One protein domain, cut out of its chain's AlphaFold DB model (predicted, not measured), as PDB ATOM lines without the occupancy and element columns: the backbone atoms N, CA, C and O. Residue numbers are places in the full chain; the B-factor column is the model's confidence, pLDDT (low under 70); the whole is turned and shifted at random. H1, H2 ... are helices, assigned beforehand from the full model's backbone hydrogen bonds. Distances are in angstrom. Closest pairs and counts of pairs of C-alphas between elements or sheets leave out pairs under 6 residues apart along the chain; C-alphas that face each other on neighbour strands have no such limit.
ATOM      1  N   ALA A  63      52.794 -36.343   5.507       85.75
ATOM      2  CA  ALA A  63      52.151 -36.570   6.804       85.75
ATOM      3  C   ALA A  63      53.133 -36.333   7.964       85.75
ATOM      4  O   ALA A  63      52.785 -35.710   8.960       85.75
ATOM      5  N   ARG A  64      54.401 -36.736   7.787       84.88
ATOM      6  CA  ARG A  64      55.483 -36.519   8.754       84.88
ATOM      7  C   ARG A  64      55.751 -35.039   9.044       84.88
ATOM      8  O   ARG A  64      55.981 -34.698  10.198       84.88
ATOM      9  N   TRP A  65      55.727 -34.169   8.034       85.69
ATOM     10  CA  TRP A  65      55.884 -32.724   8.234       85.69
ATOM     11  C   TRP A  65      54.739 -32.156   9.072       85.69
ATOM     12  O   TRP A  65      54.987 -31.447  10.045       85.69
ATOM     13  N   LEU A  66      53.499 -32.546   8.766       85.56
ATOM     14  CA  LEU A  66      52.322 -32.122   9.525       85.56
ATOM     15  C   LEU A  66      52.396 -32.565  10.995       85.56
ATOM     16  O   LEU A  66      52.091 -31.767  11.879       85.56
ATOM     17  N   VAL A  67      52.911 -33.773  11.268       85.44
ATOM     18  CA  VAL A  67      53.196 -34.241  12.641       85.44
ATOM     19  C   VAL A  67      54.187 -33.319  13.353       85.44
ATOM     20  O   VAL A  67      53.955 -32.941  14.496       85.44
ATOM     21  N   THR A  68      55.275 -32.918  12.686       80.56
ATOM     22  CA  THR A  68      56.274 -32.010  13.284       80.56
ATOM     23  C   THR A  68      55.767 -30.584  13.501       80.56
ATOM     24  O   THR A  68      56.357 -29.851  14.286       80.56
ATOM     25  N   GLN A  69      54.687 -30.190  12.819       81.94
ATOM     26  CA  GLN A  69      54.009 -28.899  12.982       81.94
ATOM     27  C   GLN A  69      52.791 -28.990  13.923       81.94
ATOM     28  O   GLN A  69      52.000 -28.053  13.980       81.94
ATOM     29  N   HIS A  70      52.608 -30.119  14.622       82.12
ATOM     30  CA  HIS A  70      51.463 -30.412  15.498       82.12
ATOM     31  C   HIS A  70      50.080 -30.344  14.813       82.12
ATOM     32  O   HIS A  70      49.050 -30.223  15.476       82.12
ATOM     33  N   LYS A  71      50.024 -30.466  13.481       85.75
ATOM     34  CA  LYS A  71      48.782 -30.495  12.691       85.75
ATOM     35  C   LYS A  71      48.281 -31.931  12.509       85.75
ATOM     36  O   LYS A  71      48.293 -32.481  11.405       85.75
ATOM     37  N   TYR A  72      47.869 -32.564  13.605       86.50
ATOM     38  CA  TYR A  72      47.549 -33.996  13.615       86.50
ATOM     39  C   TYR A  72      46.298 -34.360  12.815       86.50
ATOM     40  O   TYR A  72      46.294 -35.384  12.140       86.50
ATOM     41  N   GLU A  73      45.272 -33.509  12.810       86.50
ATOM     42  CA  GLU A  73      44.030 -33.770  12.069       86.50
ATOM     43  C   GLU A  73      44.242 -33.811  10.546       86.50
ATOM     44  O   GLU A  73      43.651 -34.630   9.841       86.50
ATOM     45  N   GLU A  74      45.099 -32.932  10.016       86.62
ATOM     46  CA  GLU A  74      45.460 -32.929   8.593       86.62
ATOM     47  C   GLU A  74      46.308 -34.159   8.243       86.62
ATOM     48  O   GLU A  74      46.062 -34.815   7.225       86.62
ATOM     49  N   ALA A  75      47.262 -34.509   9.113       87.56
ATOM     50  CA  ALA A  75      48.086 -35.706   8.961       87.56
ATOM     51  C   ALA A  75      47.236 -36.986   8.974       87.56
ATOM     52  O   ALA A  75      47.470 -37.885   8.165       87.56
ATOM     53  N   ASP A  76      46.224 -37.048   9.843       90.00
ATOM     54  CA  ASP A  76      45.323 -38.188   9.975       90.00
ATOM     55  C   ASP A  76      44.519 -38.434   8.697       90.00
ATOM     56  O   ASP A  76      44.510 -39.545   8.175       90.00
ATOM     57  N   LYS A  77      43.949 -37.383   8.092       89.62
ATOM     58  CA  LYS A  77      43.232 -37.497   6.807       89.62
ATOM     59  C   LYS A  77      44.111 -38.086   5.701       89.62
ATOM     60  O   LYS A  77      43.629 -38.864   4.875       89.62
ATOM     61  N   ILE A  78      45.388 -37.707   5.656       89.25
ATOM     62  CA  ILE A  78      46.344 -38.208   4.657       89.25
ATOM     63  C   ILE A  78      46.714 -39.664   4.957       89.25
ATOM     64  O   ILE A  78      46.692 -40.501   4.051       89.25
ATOM     65  N   LEU A  79      46.996 -39.985   6.221       88.88
ATOM     66  CA  LEU A  79      47.363 -41.335   6.646       88.88
ATOM     67  C   LEU A  79      46.205 -42.323   6.523       88.88
ATOM     68  O   LEU A  79      46.438 -43.439   6.079       88.88
ATOM     69  N   GLN A  80      44.964 -41.929   6.811       90.06
ATOM     70  CA  GLN A  80      43.788 -42.776   6.604       90.06
ATOM     71  C   GLN A  80      43.581 -43.118   5.124       90.06
ATOM     72  O   GLN A  80      43.285 -44.264   4.788       90.06
ATOM     73  N   ARG A  81      43.778 -42.152   4.212       88.38
ATOM     74  CA  ARG A  81      43.727 -42.424   2.762       88.38
ATOM     75  C   ARG A  81      44.821 -43.402   2.346       88.38
ATOM     76  O   ARG A  81      44.535 -44.351   1.621       88.38
ATOM     77  N   ALA A  82      46.049 -43.194   2.822       88.12
ATOM     78  CA  ALA A  82      47.165 -44.096   2.552       88.12
ATOM     79  C   ALA A  82      46.921 -45.498   3.139       88.12
ATOM     80  O   ALA A  82      47.146 -46.493   2.461       88.12
ATOM     81  N   ALA A  83      46.397 -45.584   4.362       89.50
ATOM     82  CA  ALA A  83      46.056 -46.832   5.033       89.50
ATOM     83  C   ALA A  83      44.964 -47.595   4.273       89.50
ATOM     84  O   ALA A  83      45.112 -48.792   4.047       89.50
ATOM     85  N   LYS A  84      43.936 -46.897   3.766       90.19
ATOM     86  CA  LYS A  84      42.892 -47.490   2.916       90.19
ATOM     87  C   LYS A  84      43.461 -48.090   1.628       90.19
ATOM     88  O   LYS A  84      43.049 -49.180   1.248       90.19
ATOM     89  N   ILE A  85      44.396 -47.398   0.972       89.44
ATOM     90  CA  ILE A  85      45.070 -47.901  -0.240       89.44
ATOM     91  C   ILE A  85      45.951 -49.111   0.097       89.44
ATOM     92  O   ILE A  85      45.945 -50.098  -0.632       89.44
ATOM     93  N   ASN A  86      46.659 -49.056   1.224       90.06
ATOM     94  CA  ASN A  86      47.577 -50.105   1.668       90.06
ATOM     95  C   ASN A  86      46.880 -51.265   2.408       90.06
ATOM     96  O   ASN A  86      47.560 -52.158   2.903       90.06
ATOM     97  N   GLY A  87      45.548 -51.243   2.543       88.81
ATOM     98  CA  GLY A  87      44.783 -52.239   3.305       88.81
ATOM     99  C   GLY A  87      45.086 -52.271   4.811       88.81
ATOM    100  O   GLY A  87      44.687 -53.206   5.502       88.81
ATOM    101  N   ALA A  88      45.786 -51.266   5.334       87.38
ATOM    102  CA  ALA A  88      46.128 -51.156   6.744       87.38
ATOM    103  C   ALA A  88      45.014 -50.439   7.522       87.38
ATOM    104  O   ALA A  88      44.284 -49.606   6.981       87.38
ATOM    105  N   ARG A  89      44.897 -50.733   8.819       84.19
ATOM    106  CA  ARG A  89      44.019 -49.997   9.739       84.19
ATOM    107  C   ARG A  89      44.873 -49.132  10.651       84.19
ATOM    108  O   ARG A  89      45.813 -49.629  11.263       84.19
ATOM    109  N   LEU A  90      44.544 -47.847  10.718       83.00
ATOM    110  CA  LEU A  90      45.183 -46.903  11.624       83.00
ATOM    111  C   LEU A  90      44.342 -46.809  12.909       83.00
ATOM    112  O   LEU A  90      43.118 -46.702  12.793       83.00
ATOM    113  N   PRO A  91      44.943 -46.881  14.109       82.00
ATOM    114  CA  PRO A  91      44.205 -46.680  15.350       82.00
ATOM    115  C   PRO A  91      43.710 -45.233  15.464       82.00
ATOM    116  O   PRO A  91      44.357 -44.296  14.984       82.00
ATOM    117  N   GLU A  92      42.562 -45.055  16.115       79.81
ATOM    118  CA  GLU A  92      42.012 -43.735  16.416       79.81
ATOM    119  C   GLU A  92      42.981 -42.979  17.341       79.81
ATOM    120  O   GLU A  92      43.463 -43.542  18.325       79.81
ATOM    121  N   LYS A  93      43.314 -41.726  17.000       79.94
ATOM    122  CA  LYS A  93      44.305 -40.894  17.714       79.94
ATOM    123  C   LYS A  93      45.696 -41.530  17.865       79.94
ATOM    124  O   LYS A  93      46.328 -41.446  18.914       79.94
ATOM    125  N   TRP A  94      46.226 -42.120  16.793       82.19
ATOM    126  CA  TRP A  94      47.590 -42.683  16.749       82.19
ATOM    127  C   TRP A  94      48.697 -41.737  17.256       82.19
ATOM    128  O   TRP A  94      49.739 -42.204  17.710       82.19
ATOM    129  N   TRP A  95      48.490 -40.418  17.204       80.44
ATOM    130  CA  TRP A  95      49.447 -39.427  17.701       80.44
ATOM    131  C   TRP A  95      49.634 -39.451  19.225       80.44
ATOM    132  O   TRP A  95      50.685 -39.019  19.691       80.44
ATOM    133  N   ASP A  96      48.696 -40.005  20.001       79.25
ATOM    134  CA  ASP A  96      48.829 -40.122  21.463       79.25
ATOM    135  C   ASP A  96      49.923 -41.126  21.870       79.25
ATOM    136  O   ASP A  96      50.518 -41.013  22.944       79.25
ATOM    137  N   GLN A  97      50.220 -42.086  20.987       72.69
ATOM    138  CA  GLN A  97      51.276 -43.091  21.152       72.69
ATOM    139  C   GLN A  97      52.640 -42.602  20.655       72.69
ATOM    140  O   GLN A  97      53.648 -43.284  20.836       72.69
ATOM    141  N   ILE A  98      52.690 -41.441  19.995       73.38
ATOM    142  CA  ILE A  98      53.953 -40.875  19.542       73.38
ATOM    143  C   ILE A  98      54.626 -40.232  20.740       73.38
ATOM    144  O   ILE A  98      54.260 -39.142  21.188       73.38
ATOM    145  N   ASP A  99      55.663 -40.904  21.227       62.94
ATOM    146  CA  ASP A  99      56.642 -40.299  22.111       62.94
ATOM    147  C   ASP A  99      57.394 -39.225  21.330       62.94
ATOM    148  O   ASP A  99      58.445 -39.447  20.720       62.94
ATOM    149  N   PHE A 100      56.836 -38.016  21.330       60.84
ATOM    150  CA  PHE A 100      57.622 -36.852  20.992       60.84
ATOM    151  C   PHE A 100      58.769 -36.793  22.001       60.84
ATOM    152  O   PHE A 100      58.514 -36.797  23.211       60.84
ATOM    153  N   PRO A 101      60.028 -36.651  21.552       53.38
ATOM    154  CA  PRO A 101      61.150 -36.393  22.457       53.38
ATOM    155  C   PRO A 101      60.953 -35.108  23.290       53.38
ATOM    156  O   PRO A 101      61.739 -34.813  24.185       53.38
ATOM    157  N   GLU A 102      59.890 -34.350  23.018       50.28
ATOM    158  CA  GLU A 102      59.406 -33.216  23.788       50.28
ATOM    159  C   GLU A 102      58.926 -33.579  25.205       50.28
ATOM    160  O   GLU A 102      59.173 -32.799  26.124       50.28
ATOM    161  N   LYS A 103      58.374 -34.784  25.449       44.12
ATOM    162  CA  LYS A 103      58.010 -35.215  26.821       44.12
ATOM    163  C   LYS A 103      59.233 -35.366  27.740       44.12
ATOM    164  O   LYS A 103      59.101 -35.263  28.952       44.12
TER     165      LYS A 103
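This is residues 63 to 103 of the 166 residues of an uncharacterized protein of Brugia timori (UniProt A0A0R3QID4). What would one see first in this model? A short helix, H1, and a long one, H2, make a helical hairpin, and after H2 the backbone folds back along it as a mostly non-helical strip that holds the small helix H3 near the start of H2. What is it made of? The printed part has 41 residues with three named helices, in the order H1, H2, H3, and no named strand; its class is all helix. How large and how dense is it? It is elongated, with C-alphas spanning 32 by 16 by 12 A, and only just compact, close to loose, with a radius of gyration of the C-alphas of 10.6 A.

How do the first two helices stand to each other? H1, residues 63 to 68, and H2, residues 72 to 85, form a helical hairpin and touch, with 10 pairs of C-alphas within 8 A. The closest C-alphas are those of Ala 63 and Ala 75, 4.7 A apart, and the lines stand at a shallow tilt of 24 degrees, opposite ways. Where does the third helix lie? H3, residues 94 to 97, is close to H2 but not clearly touching it, the closest C-alphas being those of Tyr 72 and Trp 95, 7.1 A apart. H3 is only just apart from H1, with closest C-alphas 8.2 A apart. What do the backbone N and O atoms show? In H1 and H2 every O i to N i+4 pair is within hydrogen-bond range. H3, with four residues, is too short for such a pair, and its one O i to N i+3 pair is within range.

Where does the first helix begin? H1 begins at C-alpha 63, at (52.151, -36.570, 6.804), and runs 8.9 A from first to last C-alpha. How far does the longest helix reach? H2, with 14 residues, runs 19.8 A from C-alpha 72 to C-alpha 85, which is at (45.070, -47.901, -0.240). Where does the last helix end? H3 runs 5.8 A and ends at C-alpha 97, at (51.276, -43.091, 21.152).

How far does the whole extend? The two C-alphas farthest apart are those of Ile 85 and Lys 103, at 32.6 A. Is there a cut, or a long link? The printed part has no cut and no long link: H1 to H2 is a tight link of 3 residues, and H2 to H3 is a short link of 8 residues. Where is the model's confidence low? The mean pLDDT of the printed part is 81.3, and residues 99 to 103 are under 70.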